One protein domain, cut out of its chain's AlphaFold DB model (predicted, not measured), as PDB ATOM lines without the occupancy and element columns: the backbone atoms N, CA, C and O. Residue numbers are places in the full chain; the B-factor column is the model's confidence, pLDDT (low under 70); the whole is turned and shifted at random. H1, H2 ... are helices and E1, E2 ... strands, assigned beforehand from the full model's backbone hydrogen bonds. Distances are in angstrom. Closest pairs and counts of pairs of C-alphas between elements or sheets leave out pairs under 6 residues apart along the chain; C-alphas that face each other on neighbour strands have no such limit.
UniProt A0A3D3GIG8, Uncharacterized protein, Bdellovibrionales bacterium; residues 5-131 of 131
ATOM      1  N   TRP A   5     273.188 286.424 165.614       86.75
ATOM      2  CA  TRP A   5     271.726 286.348 165.583       86.75
ATOM      3  C   TRP A   5     271.098 286.675 166.942       86.75
ATOM      4  O   TRP A   5     270.139 287.435 167.007       86.75
ATOM      5  N   SER A   6     271.668 286.171 168.039       88.19
ATOM      6  CA  SER A   6     271.243 286.546 169.395       88.19
ATOM      7  C   SER A   6     271.462 288.036 169.644       88.19
ATOM      8  O   SER A   6     270.565 288.716 170.124       88.19
ATOM      9  N   ALA A   7     272.622 288.565 169.246       88.50
ATOM     10  CA  ALA A   7     272.937 289.978 169.410       88.50
ATOM     11  C   ALA A   7     272.025 290.884 168.560       88.50
ATOM     12  O   ALA A   7     271.657 291.971 169.010       88.50
ATOM     13  N   LEU A   8     271.622 290.427 167.367       89.69
ATOM     14  CA  LEU A   8     270.606 291.073 166.537       89.69
ATOM     15  C   LEU A   8     269.256 291.114 167.263       89.69
ATOM     16  O   LEU A   8     268.699 292.197 167.423       89.69
ATOM     17  N   LEU A   9     268.756 289.967 167.738       91.31
ATOM     18  CA  LEU A   9     267.475 289.887 168.447       91.31
ATOM     19  C   LEU A   9     267.466 290.751 169.708       91.31
ATOM     20  O   LEU A   9     266.511 291.483 169.918       91.31
ATOM     21  N   GLU A  10     268.528 290.722 170.512       90.81
ATOM     22  CA  GLU A  10     268.657 291.565 171.709       90.81
ATOM     23  C   GLU A  10     268.586 293.062 171.376       90.81
ATOM     24  O   GLU A  10     267.927 293.825 172.082       90.81
ATOM     25  N   SER A  11     269.245 293.478 170.293       92.00
ATOM     26  CA  SER A  11     269.279 294.881 169.865       92.00
ATOM     27  C   SER A  11     267.920 295.339 169.333       92.00
ATOM     28  O   SER A  11     267.436 296.401 169.717       92.00
ATOM     29  N   LEU A  12     267.279 294.518 168.493       93.50
ATOM     30  CA  LEU A  12     265.918 294.761 168.005       93.50
ATOM     31  C   LEU A  12     264.917 294.786 169.171       93.50
ATOM     32  O   LEU A  12     264.023 295.621 169.195       93.50
ATOM     33  N   HIS A  13     265.082 293.898 170.151       92.94
ATOM     34  CA  HIS A  13     264.191 293.776 171.302       92.94
ATOM     35  C   HIS A  13     264.261 294.997 172.215       92.94
ATOM     36  O   HIS A  13     263.225 295.562 172.549       92.94
ATOM     37  N   SER A  14     265.469 295.449 172.569       91.25
ATOM     38  CA  SER A  14     265.635 296.682 173.345       91.25
ATOM     39  C   SER A  14     265.026 297.882 172.617       91.25
ATOM     40  O   SER A  14     264.275 298.645 173.214       91.25
ATOM     41  N   ALA A  15     265.294 298.007 171.315       92.94
ATOM     42  CA  ALA A  15     264.753 299.081 170.489       92.94
ATOM     43  C   ALA A  15     263.220 299.043 170.385       92.94
ATOM     44  O   ALA A  15     262.586 300.096 170.378       92.94
ATOM     45  N   LEU A  16     262.625 297.849 170.311       93.56
ATOM     46  CA  LEU A  16     261.175 297.684 170.261       93.56
ATOM     47  C   LEU A  16     260.511 298.105 171.571       93.56
ATOM     48  O   LEU A  16     259.470 298.742 171.523       93.56
ATOM     49  N   ILE A  17     261.096 297.781 172.729       91.31
ATOM     50  CA  ILE A  17     260.556 298.217 174.027       91.31
ATOM     51  C   ILE A  17     260.489 299.741 174.087       91.31
ATOM     52  O   ILE A  17     259.447 300.283 174.452       91.31
ATOM     53  N   ASP A  18     261.575 300.417 173.711       91.75
ATOM     54  CA  ASP A  18     261.632 301.880 173.707       91.75
ATOM     55  C   ASP A  18     260.612 302.465 172.724       91.75
ATOM     56  O   ASP A  18     259.883 303.394 173.063       91.75
ATOM     57  N   GLU A  19     260.514 301.894 171.520       93.06
ATOM     58  CA  GLU A  19     259.551 302.344 170.514       93.06
ATOM     59  C   GLU A  19     258.103 302.153 170.976       93.06
ATOM     60  O   GLU A  19     257.306 303.078 170.854       93.06
ATOM     61  N   LEU A  20     257.759 300.996 171.545       91.38
ATOM     62  CA  LEU A  20     256.414 300.734 172.060       91.38
ATOM     63  C   LEU A  20     256.098 301.587 173.290       91.38
ATOM     64  O   LEU A  20     254.964 302.022 173.445       91.38
ATOM     65  N   THR A  21     257.083 301.857 174.148       90.81
ATOM     66  CA  THR A  21     256.899 302.733 175.314       90.81
ATOM     67  C   THR A  21     256.618 304.165 174.869       90.81
ATOM     68  O   THR A  21     255.711 304.792 175.398       90.81
ATOM     69  N   ASP A  22     257.327 304.667 173.854       90.81
ATOM     70  CA  ASP A  22     257.058 305.994 173.288       90.81
ATOM     71  C   ASP A  22     255.692 306.042 172.577       90.81
ATOM     72  O   ASP A  22     254.969 307.034 172.683       90.81
ATOM     73  N   HIS A  23     255.311 304.963 171.881       88.00
ATOM     74  CA  HIS A  23     254.023 304.864 171.185       88.00
ATOM     75  C   HIS A  23     252.832 304.754 172.151       88.00
ATOM     76  O   HIS A  23     251.745 305.252 171.861       88.00
ATOM     77  N   PHE A  24     253.039 304.123 173.309       88.44
ATOM     78  CA  PHE A  24     252.033 303.875 174.341       88.44
ATOM     79  C   PHE A  24     252.500 304.429 175.697       88.44
ATOM     80  O   PHE A  24     252.594 303.692 176.677       88.44
ATOM     81  N   ALA A  25     252.766 305.739 175.750       84.12
ATOM     82  CA  ALA A  25     253.414 306.428 176.877       84.12
ATOM     83  C   ALA A  25     252.788 306.179 178.266       84.12
ATOM     84  O   ALA A  25     253.487 306.233 179.277       84.12
ATOM     85  N   ASP A  26     251.491 305.873 178.325       85.88
ATOM     86  CA  ASP A  26     250.765 305.629 179.577       85.88
ATOM     87  C   ASP A  26     250.866 304.175 180.084       85.88
ATOM     88  O   ASP A  26     250.317 303.844 181.138       85.88
ATOM     89  N   GLN A  27     251.540 303.279 179.354       83.62
ATOM     90  CA  GLN A  27     251.630 301.857 179.687       83.62
ATOM     91  C   GLN A  27     253.072 301.375 179.775       83.62
ATOM     92  O   GLN A  27     253.934 301.716 178.970       83.62
ATOM     93  N   LYS A  28     253.328 300.506 180.754       84.50
ATOM     94  CA  LYS A  28     254.620 299.843 180.886       84.50
ATOM     95  C   LYS A  28     254.574 298.486 180.178       84.50
ATOM     96  O   LYS A  28     253.750 297.659 180.574       84.50
ATOM     97  N   PRO A  29     255.466 298.216 179.208       87.00
ATOM     98  CA  PRO A  29     255.516 296.911 178.569       87.00
ATOM     99  C   PRO A  29     255.928 295.830 179.571       87.00
ATOM    100  O   PRO A  29     256.807 296.043 180.415       87.00
ATOM    101  N   SER A  30     255.309 294.656 179.464       90.25
ATOM    102  CA  SER A  30     255.746 293.459 180.185       90.25
ATOM    103  C   SER A  30     256.382 292.456 179.227       90.25
ATOM    104  O   SER A  30     255.941 292.298 178.090       90.25
ATOM    105  N   LEU A  31     257.459 291.812 179.676       87.06
ATOM    106  CA  LEU A  31     258.241 290.884 178.866       87.06
ATOM    107  C   LEU A  31     257.863 289.452 179.212       87.06
ATOM    108  O   LEU A  31     257.974 289.043 180.371       87.06
ATOM    109  N   GLY A  32     257.453 288.687 178.207       85.50
ATOM    110  CA  GLY A  32     257.282 287.252 178.354       85.50
ATOM    111  C   GLY A  32     258.574 286.481 178.074       85.50
ATOM    112  O   GLY A  32     259.624 287.037 177.743       85.50
ATOM    113  N   LEU A  33     258.503 285.160 178.234       86.50
ATOM    114  CA  LEU A  33     259.651 284.284 178.015       86.50
ATOM    115  C   LEU A  33     259.896 284.064 176.514       86.50
ATOM    116  O   LEU A  33     258.933 283.835 175.776       86.50
ATOM    117  N   PRO A  34     261.162 284.048 176.055       87.25
ATOM    118  CA  PRO A  34     261.476 283.655 174.691       87.25
ATOM    119  C   PRO A  34     260.998 282.228 174.425       87.25
ATOM    120  O   PRO A  34     261.275 281.327 175.221       87.25
ATOM    121  N   LEU A  35     260.333 281.995 173.293       87.06
ATOM    122  CA  LEU A  35     259.968 280.636 172.883       87.06
ATOM    123  C   LEU A  35     260.749 280.216 171.634       87.06
ATOM    124  O   LEU A  35     260.874 280.950 170.656       87.06
ATOM    125  N   ASN A  36     261.315 279.016 171.687       87.56
ATOM    126  CA  ASN A  36     262.128 278.456 170.616       87.56
ATOM    127  C   ASN A  36     261.265 277.478 169.816       87.56
ATOM    128  O   ASN A  36     260.629 276.598 170.402       87.56
ATOM    129  N   ARG A  37     261.234 277.615 168.490       83.38
ATOM    130  CA  ARG A  37     260.449 276.753 167.598       83.38
ATOM    131  C   ARG A  37     261.338 276.147 166.512       83.38
ATOM    132  O   ARG A  37     262.247 276.795 165.993       83.38
ATOM    133  N   GLY A  38     261.068 274.888 166.174       81.88
ATOM    134  CA  GLY A  38     261.536 274.301 164.919       81.88
ATOM    135  C   GLY A  38     260.639 274.803 163.795       81.88
ATOM    136  O   GLY A  38     259.419 274.716 163.917       81.88
ATOM    137  N   GLY A  39     261.222 275.346 162.733       81.38
ATOM    138  CA  GLY A  39     260.457 276.013 161.687       81.38
ATOM    139  C   GLY A  39     260.108 277.470 162.000       81.38
ATOM    140  O   GLY A  39     260.335 277.966 163.110       81.38
ATOM    141  N   PHE A  40     259.511 278.151 161.023       81.00
ATOM    142  CA  PHE A  40     258.709 279.344 161.288       81.00
ATOM    143  C   PHE A  40     257.265 278.943 161.540       81.00
ATOM    144  O   PHE A  40     256.649 278.274 160.711       81.00
ATOM    145  N   LEU A  41     256.716 279.411 162.652       74.81
ATOM    146  CA  LEU A  41     255.289 279.369 162.928       74.81
ATOM    147  C   LEU A  41     254.895 280.765 163.415       74.81
ATOM    148  O   LEU A  41     255.510 281.232 164.375       74.81
ATOM    149  N   PRO A  42     253.936 281.454 162.771       71.19
ATOM    150  CA  PRO A  42     253.445 282.730 163.276       71.19
ATOM    151  C   PRO A  42     252.728 282.529 164.623       71.19
ATOM    152  O   PRO A  42     252.200 281.439 164.868       71.19
ATOM    153  N   PRO A  43     252.724 283.531 165.526       75.94
ATOM    154  CA  PRO A  43     252.093 283.357 166.831       75.94
ATOM    155  C   PRO A  43     250.599 283.141 166.661       75.94
ATOM    156  O   PRO A  43     249.984 283.821 165.846       75.94
ATOM    157  N   GLU A  44     250.001 282.241 167.443       77.31
ATOM    158  CA  GLU A  44     248.558 281.957 167.350       77.31
ATOM    159  C   GLU A  44     247.702 283.210 167.582       77.31
ATOM    160  O   GLU A  44     246.622 283.344 167.016       77.31
ATOM    161  N   SER A  45     248.202 284.150 168.386       80.81
ATOM    162  CA  SER A  45     247.545 285.424 168.659       80.81
ATOM    163  C   SER A  45     247.827 286.509 167.618       80.81
ATOM    164  O   SER A  45     247.206 287.563 167.700       80.81
ATOM    165  N   ALA A  46     248.729 286.297 166.654       83.69
ATOM    166  CA  ALA A  46     249.090 287.311 165.667       83.69
ATOM    167  C   ALA A  46     247.952 287.546 164.664       83.69
ATOM    168  O   ALA A  46     247.575 286.646 163.916       83.69
ATOM    169  N   LYS A  47     247.447 288.782 164.612       84.31
ATOM    170  CA  LYS A  47     246.484 289.234 163.594       84.31
ATOM    171  C   LYS A  47     247.165 289.966 162.447       84.31
ATOM    172  O   LYS A  47     246.754 289.830 161.300       84.31
ATOM    173  N   CYS A  48     248.250 290.677 162.743       85.44
ATOM    174  CA  CYS A  48     249.118 291.292 161.747       85.44
ATOM    175  C   CYS A  48     250.539 290.743 161.900       85.44
ATOM    176  O   CYS A  48     251.010 290.538 163.021       85.44
ATOM    177  N   LEU A  49     251.229 290.521 160.781       85.94
ATOM    178  CA  LEU A  49     252.591 289.997 160.737       85.94
ATOM    179  C   LEU A  49     253.374 290.693 159.627       85.94
ATOM    180  O   LEU A  49     252.905 290.785 158.495       85.94
ATOM    181  N   LEU A  50     254.585 291.119 159.958       86.88
ATOM    182  CA  LEU A  50     255.530 291.727 159.041       86.88
ATOM    183  C   LEU A  50     256.855 290.963 159.112       86.88
ATOM    184  O   LEU A  50     257.370 290.729 160.205       86.88
ATOM    185  N   ILE A  51     257.379 290.542 157.959       85.00
ATOM    186  CA  ILE A  51     258.590 289.716 157.833       85.00
ATOM    187  C   ILE A  51     259.655 290.505 157.062       85.00
ATOM    188  O   ILE A  51     259.356 291.212 156.108       85.00
ATOM    189  N   PHE A  52     260.913 290.373 157.466       83.56
ATOM    190  CA  PHE A  52     262.059 291.053 156.871       83.56
ATOM    191  C   PHE A  52     263.156 290.052 156.592       83.56
ATOM    192  O   PHE A  52     263.563 289.335 157.503       83.56
ATOM    193  N   ASN A  53     263.700 290.046 155.379       83.25
ATOM    194  CA  ASN A  53     264.887 289.250 155.107       83.25
ATOM    195  C   ASN A  53     266.101 289.922 155.735       83.25
ATOM    196  O   ASN A  53     266.335 291.114 155.536       83.25
ATOM    197  N   VAL A  54     266.874 289.136 156.475       83.81
ATOM    198  CA  VAL A  54     268.073 289.576 157.178       83.81
ATOM    199  C   VAL A  54     269.253 288.767 156.675       83.81
ATOM    200  O   VAL A  54     269.250 287.536 156.718       83.81
ATOM    201  N   ARG A  55     270.322 289.458 156.297       84.62
ATOM    202  CA  ARG A  55     271.630 288.844 156.085       84.62
ATOM    203  C   ARG A  55     272.665 289.555 156.937       84.62
ATOM    204  O   ARG A  55     272.876 290.743 156.765       84.62
ATOM    205  N   ILE A  56     273.338 288.839 157.831       83.31
ATOM    206  CA  ILE A  56     274.409 289.427 158.648       83.31
ATOM    207  C   ILE A  56     275.745 289.232 157.926       83.31
ATOM    208  O   ILE A  56     276.139 288.097 157.628       83.31
ATOM    209  N   GLU A  57     276.447 290.328 157.645       81.06
ATOM    210  CA  GLU A  57     277.765 290.295 157.008       81.06
ATOM    211  C   GLU A  57     278.763 289.438 157.813       81.06
ATOM    212  O   GLU A  57     278.799 289.481 159.041       81.06
ATOM    213  N   GLY A  58     279.554 288.605 157.129       77.75
ATOM    214  CA  GLY A  58     280.589 287.768 157.753       77.75
ATOM    215  C   GLY A  58     280.100 286.536 158.533       77.75
ATOM    216  O   GLY A  58     280.921 285.712 158.923       77.75
ATOM    217  N   VAL A  59     278.788 286.360 158.735       78.44
ATOM    218  CA  VAL A  59     278.224 285.240 159.527       78.44
ATOM    219  C   VAL A  59     277.785 284.058 158.655       78.44
ATOM    220  O   VAL A  59     277.709 282.930 159.139       78.44
ATOM    221  N   GLY A  60     277.547 284.302 157.363       66.00
ATOM    222  CA  GLY A  60     277.115 283.293 156.393       66.00
ATOM    223  C   GLY A  60     275.686 282.797 156.645       66.00
ATOM    224  O   GLY A  60     275.379 282.223 157.691       66.00
ATOM    225  N   GLY A  61     274.814 282.968 155.652       71.81
ATOM    226  CA  GLY A  61     273.413 282.549 155.705       71.81
ATOM    227  C   GLY A  61     272.438 283.723 155.739       71.81
ATOM    228  O   GLY A  61     272.742 284.796 156.260       71.81
ATOM    229  N   GLU A  62     271.275 283.491 155.147       82.62
ATOM    230  CA  GLU A  62     270.118 284.374 155.221       82.62
ATOM    231  C   GLU A  62     269.193 283.873 156.328       82.62
ATOM    232  O   GLU A  62     269.207 282.696 156.694       82.62
ATOM    233  N   GLY A  63     268.417 284.785 156.879       85.88
ATOM    234  CA  GLY A  63     267.341 284.488 157.801       85.88
ATOM    235  C   GLY A  63     266.301 285.585 157.706       85.88
ATOM    236  O   GLY A  63     266.303 286.378 156.763       85.88
ATOM    237  N   VAL A  64     265.429 285.660 158.697       87.31
ATOM    238  CA  VAL A  64     264.435 286.724 158.781       87.31
ATOM    239  C   VAL A  64     264.337 287.305 160.173       87.31
ATOM    240  O   VAL A  64     264.642 286.636 161.159       87.31
ATOM    241  N   ALA A  65     263.874 288.544 160.238       89.44
ATOM    242  CA  ALA A  65     263.281 289.141 161.419       89.44
ATOM    243  C   ALA A  65     261.782 289.291 161.171       89.44
ATOM    244  O   ALA A  65     261.349 289.406 160.025       89.44
ATOM    245  N   PHE A  66     260.980 289.287 162.222       89.31
ATOM    246  CA  PHE A  66     259.553 289.528 162.092       89.31
ATOM    247  C   PHE A  66     259.001 290.281 163.289       89.31
ATOM    248  O   PHE A  66     259.506 290.153 164.407       89.31
ATOM    249  N   LEU A  67     257.942 291.036 163.029       91.88
ATOM    250  CA  LEU A  67     257.157 291.760 164.014       91.88
ATOM    251  C   LEU A  67     255.691 291.381 163.825       91.88
ATOM    252  O   LEU A  67     255.183 291.407 162.705       91.88
ATOM    253  N   SER A  68     255.006 291.029 164.904       91.19
ATOM    254  CA  SER A  68     253.568 290.782 164.876       91.19
ATOM    255  C   SER A  68     252.856 291.461 166.034       91.19
ATOM    256  O   SER A  68     253.466 291.748 167.065       91.19
ATOM    257  N   ALA A  69     251.556 291.680 165.859       91.56
ATOM    258  CA  ALA A  69     250.664 292.193 166.890       91.56
ATOM    259  C   ALA A  69     249.353 291.403 166.899       91.56
ATOM    260  O   ALA A  69     248.887 290.926 165.858       91.56
ATOM    261  N   SER A  70     248.738 291.280 168.076       90.62
ATOM    262  CA  SER A  70     247.426 290.647 168.246       90.62
ATOM    263  C   SER A  70     246.240 291.540 167.881       90.62
ATOM    264  O   SER A  70     245.084 291.120 167.973       90.62
ATOM    265  N   GLU A  71     246.508 292.782 167.488       87.94
ATOM    266  CA  GLU A  71     245.510 293.750 167.049       87.94
ATOM    267  C   GLU A  71     245.480 293.857 165.524       87.94
ATOM    268  O   GLU A  71     246.515 293.827 164.872       87.94
ATOM    269  N   ASP A  72     244.278 293.990 164.961       77.75
ATOM    270  CA  ASP A  72     244.000 293.876 163.516       77.75
ATOM    271  C   ASP A  72     244.265 295.178 162.726       77.75
ATOM    272  O   ASP A  72     244.137 295.228 161.508       77.75
ATOM    273  N   LYS A  73     244.583 296.278 163.420       77.94
ATOM    274  CA  LYS A  73     244.739 297.620 162.821       77.94
ATOM    275  C   LYS A  73     246.008 298.330 163.276       77.94
ATOM    276  O   LYS A  73     246.020 299.550 163.418       77.94
ATOM    277  N   MET A  74     247.057 297.561 163.540       84.00
ATOM    278  CA  MET A  74     248.295 298.105 164.072       84.00
ATOM    279  C   MET A  74     249.262 298.507 162.955       84.00
ATOM    280  O   MET A  74     249.482 297.741 162.016       84.00
ATOM    281  N   ASP A  75     249.862 299.695 163.064       87.44
ATOM    282  CA  ASP A  75     250.857 300.185 162.101       87.44
ATOM    283  C   ASP A  75     252.222 299.512 162.328       87.44
ATOM    284  O   ASP A  75     253.168 300.094 162.863       87.44
ATOM    285  N   LEU A  76     252.322 298.241 161.927       88.25
ATOM    286  CA  LEU A  76     253.557 297.463 162.054       88.25
ATOM    287  C   LEU A  76     254.717 298.083 161.272       88.25
ATOM    288  O   LEU A  76     255.865 297.975 161.701       88.25
ATOM    289  N   HIS A  77     254.433 298.727 160.139       87.50
ATOM    290  CA  HIS A  77     255.466 299.337 159.310       87.50
ATOM    291  C   HIS A  77     256.037 300.595 159.976       87.50
ATOM    292  O   HIS A  77     257.258 300.760 160.036       87.50
ATOM    293  N   GLY A  78     255.180 301.459 160.528       89.00
ATOM    294  CA  GLY A  78     255.595 302.627 161.306       89.00
ATOM    295  C   GLY A  78     256.429 302.241 162.528       89.00
ATOM    296  O   GLY A  78     257.537 302.761 162.702       89.00
ATOM    297  N   VAL A  79     255.959 301.262 163.310       90.62
ATOM    298  CA  VAL A  79     256.695 300.736 164.474       90.62
ATOM    299  C   VAL A  79     258.031 300.130 164.057       90.62
ATOM    300  O   VAL A  79     259.053 300.406 164.681       90.62
ATOM    301  N   TRP A  80     258.071 299.359 162.969       89.38
ATOM    302  CA  TRP A  80     259.328 298.818 162.458       89.38
ATOM    303  C   TRP A  80     260.317 299.918 162.052       89.38
ATOM    304  O   TRP A  80     261.502 299.840 162.375       89.38
ATOM    305  N   CYS A  81     259.849 300.971 161.379       88.56
ATOM    306  CA  CYS A  81     260.700 302.100 161.005       88.56
ATOM    307  C   CYS A  81     261.276 302.816 162.239       88.56
ATOM    308  O   CYS A  81     262.451 303.198 162.243       88.56
ATOM    309  N   GLY A  82     260.480 302.997 163.295       90.94
ATOM    310  CA  GLY A  82     260.936 303.528 164.584       90.94
ATOM    311  C   GLY A  82     261.972 302.629 165.258       90.94
ATOM    312  O   GLY A  82     263.086 303.075 165.548       90.94
ATOM    313  N   LEU A  83     261.654 301.340 165.376       91.94
ATOM    314  CA  LEU A  83     262.541 300.299 165.889       91.94
ATOM    315  C   LEU A  83     263.894 300.321 165.178       91.94
ATOM    316  O   LEU A  83     264.936 300.364 165.828       91.94
ATOM    317  N   MET A  84     263.904 300.340 163.846       89.44
ATOM    318  CA  MET A  84     265.131 300.289 163.053       89.44
ATOM    319  C   MET A  84     266.025 301.513 163.243       89.44
ATOM    320  O   MET A  84     267.248 301.370 163.344       89.44
ATOM    321  N   ARG A  85     265.432 302.710 163.357       90.25
ATOM    322  CA  ARG A  85     266.175 303.941 163.677       90.25
ATOM    323  C   ARG A  85     266.895 303.848 165.022       90.25
ATOM    324  O   ARG A  85     267.968 304.428 165.164       90.25
ATOM    325  N   ARG A  86     266.343 303.114 165.988       90.56
ATOM    326  CA  ARG A  86     266.969 302.886 167.302       90.56
ATOM    327  C   ARG A  86     267.979 301.741 167.257       90.56
ATOM    328  O   ARG A  86     269.111 301.894 167.710       90.56
ATOM    329  N   ALA A  87     267.607 300.616 166.650       90.56
ATOM    330  CA  ALA A  87     268.421 299.405 166.609       90.56
ATOM    331  C   ALA A  87     269.755 299.603 165.872       90.56
ATOM    332  O   ALA A  87     270.758 299.012 166.266       90.56
ATOM    333  N   VAL A  88     269.815 300.479 164.858       89.06
ATOM    334  CA  VAL A  88     271.058 300.752 164.107       89.06
ATOM    335  C   VAL A  88     272.193 301.294 164.988       89.06
ATOM    336  O   VAL A  88     273.373 301.025 164.731       89.06
ATOM    337  N   VAL A  89     271.856 302.012 166.065       87.31
ATOM    338  CA  VAL A  89     272.835 302.509 167.041       87.31
ATOM    339  C   VAL A  89     273.469 301.336 167.793       87.31
ATOM    340  O   VAL A  89     274.693 301.261 167.917       87.31
ATOM    341  N   GLU A  90     272.652 300.378 168.229       88.50
ATOM    342  CA  GLU A  90     273.109 299.167 168.918       88.50
ATOM    343  C   GLU A  90     273.862 298.213 167.988       88.50
ATOM    344  O   GLU A  90     274.890 297.652 168.374       88.50
ATOM    345  N   PHE A  91     273.430 298.087 166.733       89.19
ATOM    346  CA  PHE A  91     274.143 297.320 165.712       89.19
ATOM    347  C   PHE A  91     275.565 297.834 165.512       89.19
ATOM    348  O   PHE A  91     276.514 297.050 165.543       89.19
ATOM    349  N   SER A  92     275.725 299.155 165.405       85.62
ATOM    350  CA  SER A  92     277.035 299.795 165.258       85.62
ATOM    351  C   SER A  92     277.935 299.525 166.470       85.62
ATOM    352  O   SER A  92     279.100 299.159 166.311       85.62
ATOM    353  N   ARG A  93     277.388 299.620 167.692       85.25
ATOM    354  CA  ARG A  93     278.110 299.312 168.944       85.25
ATOM    355  C   ARG A  93     278.561 297.853 169.012       85.25
ATOM    356  O   ARG A  93     279.667 297.566 169.466       85.25
ATOM    357  N   ARG A  94     277.716 296.936 168.538       83.25
ATOM    358  CA  ARG A  94     277.943 295.483 168.565       83.25
ATOM    359  C   ARG A  94     278.641 294.948 167.310       83.25
ATOM    360  O   ARG A  94     278.910 293.752 167.248       83.25
ATOM    361  N   ARG A  95     278.965 295.819 166.341       84.25
ATOM    362  CA  ARG A  95     279.557 295.478 165.032       84.25
ATOM    363  C   ARG A  95     278.732 294.444 164.255       84.25
ATOM    364  O   ARG A  95     279.275 293.496 163.695       84.25
ATOM    365  N   ILE A  96     277.414 294.621 164.252       82.12
ATOM    366  CA  ILE A  96     276.473 293.822 163.462       82.12
ATOM    367  C   ILE A  96     276.109 294.649 162.228       82.12
ATOM    368  O   ILE A  96     275.632 295.769 162.371       82.12
ATOM    369  N   SER A  97     276.297 294.094 161.032       81.50
ATOM    370  CA  SER A  97     275.908 294.736 159.769       81.50
ATOM    371  C   SER A  97     274.834 293.891 159.079       81.50
ATOM    372  O   SER A  97     275.175 293.020 158.272       81.50
ATOM    373  N   PRO A  98     273.545 294.047 159.443       78.69
ATOM    374  CA  PRO A  98     272.470 293.340 158.767       78.69
ATOM    375  C   PRO A  98     272.090 294.062 157.461       78.69
ATOM    376  O   PRO A  98     271.737 295.239 157.479       78.69
ATOM    377  N   ASP A  99     272.119 293.353 156.336       78.12
ATOM    378  CA  ASP A  99     271.410 293.732 155.112       78.12
ATOM    379  C   ASP A  99     269.940 293.338 155.288       78.12
ATOM    380  O   ASP A  99     269.601 292.150 155.348       78.12
ATOM    381  N   LEU A 100     269.091 294.350 155.474       68.25
ATOM    382  CA  LEU A 100     267.664 294.200 155.725       68.25
ATOM    383  C   LEU A 100     266.896 294.565 154.465       68.25
ATOM    384  O   LEU A 100     266.722 295.743 154.146       68.25
ATOM    385  N   LYS A 101     266.393 293.550 153.767       63.31
ATOM    386  CA  LYS A 101     265.445 293.761 152.674       63.31
ATOM    387  C   LYS A 101     264.041 293.668 153.240       63.31
ATOM    388  O   LYS A 101     263.604 292.595 153.664       63.31
ATOM    389  N   ILE A 102     263.348 294.804 153.246       60.12
ATOM    390  CA  ILE A 102     261.924 294.853 153.563       60.12
ATOM    391  C   ILE A 102     261.190 294.130 152.441       60.12
ATOM    392  O   ILE A 102     261.166 294.594 151.302       60.12
ATOM    393  N   ILE A 103     260.645 292.964 152.764       58.59
ATOM    394  CA  ILE A 103     259.741 292.238 151.886       58.59
ATOM    395  C   ILE A 103     258.450 292.100 152.666       58.59
ATOM    396  O   ILE A 103     258.305 291.201 153.488       58.59
ATOM    397  N   GLU A 104     257.509 292.999 152.406       56.31
ATOM    398  CA  GLU A 104     256.150 292.829 152.897       56.31
ATOM    399  C   GLU A 104     255.563 291.589 152.232       56.31
ATOM    400  O   GLU A 104     255.196 291.586 151.057       56.31
ATOM    401  N   THR A 105     255.553 290.486 152.967       57.41
ATOM    402  CA  THR A 105     254.986 289.242 152.484       57.41
ATOM    403  C   THR A 105     254.253 288.533 153.602       57.41
ATOM    404  O   THR A 105     254.717 288.455 154.739       57.41
ATOM    405  N   THR A 106     253.090 287.996 153.256       56.81
ATOM    406  CA  THR A 106     252.374 287.021 154.078       56.81
ATOM    407  C   THR A 106     252.938 285.610 153.882       56.81
ATOM    408  O   THR A 106     252.578 284.696 154.622       56.81
ATOM    409  N   ALA A 107     253.830 285.414 152.898       60.16
ATOM    410  CA  ALA A 107     254.483 284.141 152.649       60.16
ATOM    411  C   ALA A 107     255.618 283.923 153.651       60.16
ATOM    412  O   ALA A 107     256.627 284.625 153.664       60.16
ATOM    413  N   VAL A 108     255.452 282.901 154.475       64.44
ATOM    414  CA  VAL A 108     256.454 282.454 155.430       64.44
ATOM    415  C   VAL A 108     257.631 281.807 154.684       64.44
ATOM    416  O   VAL A 108     257.419 280.802 154.001       64.44
ATOM    417  N   PRO A 109     258.868 282.320 154.807       66.69
ATOM    418  CA  PRO A 109     260.028 281.649 154.237       66.69
ATOM    419  C   PRO A 109     260.279 280.309 154.936       66.69
ATOM    420  O   PRO A 109     259.901 280.102 156.089       66.69
ATOM    421  N   MET A 110     260.938 279.379 154.247       69.19
ATOM    422  CA  MET A 110     261.325 278.105 154.851       69.19
ATOM    423  C   MET A 110     262.502 278.330 155.806       69.19
ATOM    424  O   MET A 110     263.658 278.341 155.396       69.19
ATOM    425  N   ILE A 111     262.187 278.531 157.081       78.56
ATOM    426  CA  ILE A 111     263.159 278.705 158.161       78.56
ATOM    427  C   ILE A 111     263.346 277.378 158.895       78.56
ATOM    428  O   ILE A 111     262.362 276.686 159.136       78.56
ATOM    429  N   LEU A 112     264.566 277.025 159.305       75.69
ATOM    430  CA  LEU A 112     264.806 275.807 160.088       75.69
ATOM    431  C   LEU A 112     264.490 275.994 161.574       75.69
ATOM    432  O   LEU A 112     264.004 275.064 162.227       75.69
ATOM    433  N   ARG A 113     264.783 277.170 162.136       83.50
ATOM    434  CA  ARG A 113     264.555 277.502 163.549       83.50
ATOM    435  C   ARG A 113     264.170 278.962 163.715       83.50
ATOM    436  O   ARG A 113     264.751 279.831 163.074       83.50
ATOM    437  N   SER A 114     263.257 279.236 164.640       87.44
ATOM    438  CA  SER A 114     262.881 280.598 165.016       87.44
ATOM    439  C   SER A 114     262.871 280.795 166.529       87.44
ATOM    440  O   SER A 114     262.642 279.866 167.311       87.44
ATOM    441  N   VAL A 115     263.160 282.029 166.932       89.19
ATOM    442  CA  VAL A 115     263.033 282.515 168.305       89.19
ATOM    443  C   VAL A 115     262.186 283.767 168.261       89.19
ATOM    444  O   VAL A 115     262.478 284.680 167.496       89.19
ATOM    445  N   TRP A 116     261.172 283.816 169.108       89.94
ATOM    446  CA  TRP A 116     260.353 285.002 169.339       89.94
ATOM    447  C   TRP A 116     260.343 285.387 170.813       89.94
ATOM    448  O   TRP A 116     260.563 284.557 171.697       89.94
ATOM    449  N   ILE A 117     260.079 286.658 171.066       90.75
ATOM    450  CA  ILE A 117     259.925 287.232 172.389       90.75
ATOM    451  C   ILE A 117     258.572 287.950 172.407       90.75
ATOM    452  O   ILE A 117     258.397 288.904 171.641       90.75
ATOM    453  N   PRO A 118     257.609 287.475 173.217       90.62
ATOM    454  CA  PRO A 118     256.346 288.167 173.413       90.62
ATOM    455  C   PRO A 118     256.531 289.386 174.329       90.62
ATOM    456  O   PRO A 118     257.230 289.317 175.346       90.62
ATOM    457  N   ILE A 119     255.889 290.491 173.966       91.31
ATOM    458  CA  ILE A 119     255.865 291.756 174.699       91.31
ATOM    459  C   ILE A 119     254.399 292.168 174.838       91.31
ATOM    460  O   ILE A 119     253.714 292.361 173.838       91.31
ATOM    461  N   GLU A 120     253.911 292.308 176.065       90.38
ATOM    462  CA  GLU A 120     252.536 292.747 176.317       90.38
ATOM    463  C   GLU A 120     252.511 294.257 176.555       90.38
ATOM    464  O   GLU A 120     253.085 294.743 177.537       90.38
ATOM    465  N   ILE A 121     251.842 294.984 175.661       86.81
ATOM    466  CA  ILE A 121     251.536 296.413 175.774       86.81
ATOM    467  C   ILE A 121     250.404 296.736 174.805       86.81
ATOM    468  O   ILE A 121     250.570 296.596 173.595       86.81
ATOM    469  N   HIS A 122     249.238 297.109 175.343       83.50
ATOM    470  CA  HIS A 122     248.016 297.278 174.553       83.50
ATOM    471  C   HIS A 122     247.821 296.118 173.542       83.50
ATOM    472  O   HIS A 122     247.879 296.301 172.331       83.50
ATOM    473  N   GLY A 123     247.709 294.890 174.070       86.31
ATOM    474  CA  GLY A 123     247.754 293.644 173.297       86.31
ATOM    475  C   GLY A 123     249.118 292.947 173.340       86.31
ATOM    476  O   GLY A 123     250.037 293.386 174.034       86.31
ATOM    477  N   THR A 124     249.240 291.844 172.597       89.94
ATOM    478  CA  THR A 124     250.463 291.039 172.532       89.94
ATOM    479  C   THR A 124     251.230 291.324 171.249       89.94
ATOM    480  O   THR A 124     250.747 291.075 170.141       89.94
ATOM    481  N   TRP A 125     252.470 291.770 171.406       92.31
ATOM    482  CA  TRP A 125     253.448 291.935 170.342       92.31
ATOM    483  C   TRP A 125     254.429 290.775 170.350       92.31
ATOM    484  O   TRP A 125     254.789 290.275 171.411       92.31
ATOM    485  N   HIS A 126     254.909 290.362 169.181       91.81
ATOM    486  CA  HIS A 126     256.023 289.421 169.101       91.81
ATOM    487  C   HIS A 126     257.100 289.974 168.189       91.81
ATOM    488  O   HIS A 126     256.836 290.322 167.040       91.81
ATOM    489  N   LEU A 127     258.325 289.979 168.695       92.94
ATOM    490  CA  LEU A 127     259.520 290.166 167.891       92.94
ATOM    491  C   LEU A 127     260.242 288.840 167.786       92.94
ATOM    492  O   LEU A 127     260.461 288.180 168.799       92.94
ATOM    493  N   GLY A 128     260.681 288.473 166.593       91.38
ATOM    494  CA  GLY A 128     261.500 287.287 166.455       91.38
ATOM    495  C   GLY A 128     262.484 287.330 165.311       91.38
ATOM    496  O   GLY A 128     262.468 288.218 164.461       91.38
ATOM    497  N   ILE A 129     263.357 286.332 165.327       90.50
ATOM    498  CA  ILE A 129     264.307 286.028 164.265       90.50
ATOM    499  C   ILE A 129     264.170 284.561 163.866       90.50
ATOM    500  O   ILE A 129     263.753 283.721 164.669       90.50
ATOM    501  N   GLY A 130     264.588 284.228 162.653       88.06
ATOM    502  CA  GLY A 130     264.675 282.847 162.214       88.06
ATOM    503  C   GLY A 130     265.772 282.614 161.183       88.06
ATOM    504  O   GLY A 130     266.069 283.503 160.392       88.06
ATOM    505  N   ARG A 131     266.369 281.418 161.207       84.56
ATOM    506  CA  ARG A 131     267.355 280.925 160.235       84.56
ATOM    507  C   ARG A 131     267.071 279.476 159.849       84.56
ATOM    508  O   ARG A 131     266.711 278.682 160.746       84.56
TER     509      ARG A 131
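AT A GLANCE: This is residues 5 to 131 of the 131 residues of an uncharacterized protein of Bdellovibrionales bacterium (UniProt A0A3D3GIG8). A twisted sheet of six antiparallel strands has two helices over one face, H1 mainly over E6 and E5 and H2 over E3 and E2; the two helices cross each other steeply. This makes two layers, a sheet and the helices on one of its faces. The printed part has 127 residues, with two named helices and six named strands in the chain order H1 E1 E2 E3 H2 E4 E5 E6, and the sheet order E1 E5 E6 E3 E2 E4. The class is mixed, helices and strands; the whole is compact, with a radius of gyration of the C-alphas of 13.6 A, and spans 41 by 31 by 26 A.

HOW THE PARTS SIT: In the sheet, E6, residues 124 to 130, is the antiparallel neighbour of E3, residues 62 to 69, with N 66 and O 128 2.9 A apart. E5, residues 113 to 120, and E6 form a hairpin, with N 117 and O 127 at 2.8 A. E1, residues 35 to 38, is an edge strand beside E5, with N 37 and O 114 at 2.9 A. E2, residues 48 to 56, and E3 form a hairpin, with N 52 and O 65 at 2.8 A. The other edge strand is E4, residues 98 to 102, beside E2, with N 55 and O 99 at 2.9 A. From edge to edge the strands' lines turn by 101 degrees. H1, residues 5 to 23, is on the sheet; its closest C-alphas to E6 are Leu 9 and Ile 129, 6.5 A. H2, residues 76 to 94, is on the same face at a height over the sheet of 7.8 A, over E3 and only just over E2, on which 3 of its C-alphas fall. On the local plane it runs slantwise to the strands, at 46 degrees to E3. H2 has a kink of 37 degrees near residue 86. H1 and H2 touch, closest at the C-alphas of Ala 15 and Leu 83, 5.2 A, at a steep tilt of 50 degrees, opposite ways. E3, H2 and E4 form a split strand-helix-strand unit, two strands running the same way with E2 between them, and its crossover is right-handed. Every O i to N i+4 pair is within hydrogen-bond range in H1, and 13 of 15 in H2.

IN THESE COORDINATES: E2 is 25.5 A long, E3 24.0 A, E5 23.2 A and E6 19.4 A. H1 is 26.2 A long and begins at C-alpha 5, (271.726, 286.348, 165.583). H2 is 25.3 A long. E6 ends at C-alpha 130, (264.675, 282.847, 162.214).

THE WHOLE: The C-alphas of Asp 26 and Gly 60 are the farthest apart, 41.6 A. The printed part has no cut, and the link from H1 to E1 is long, with 11 residues. Mean pLDDT of the printed part is 84.2, with residue 60 and residues 100 to 110 under 70.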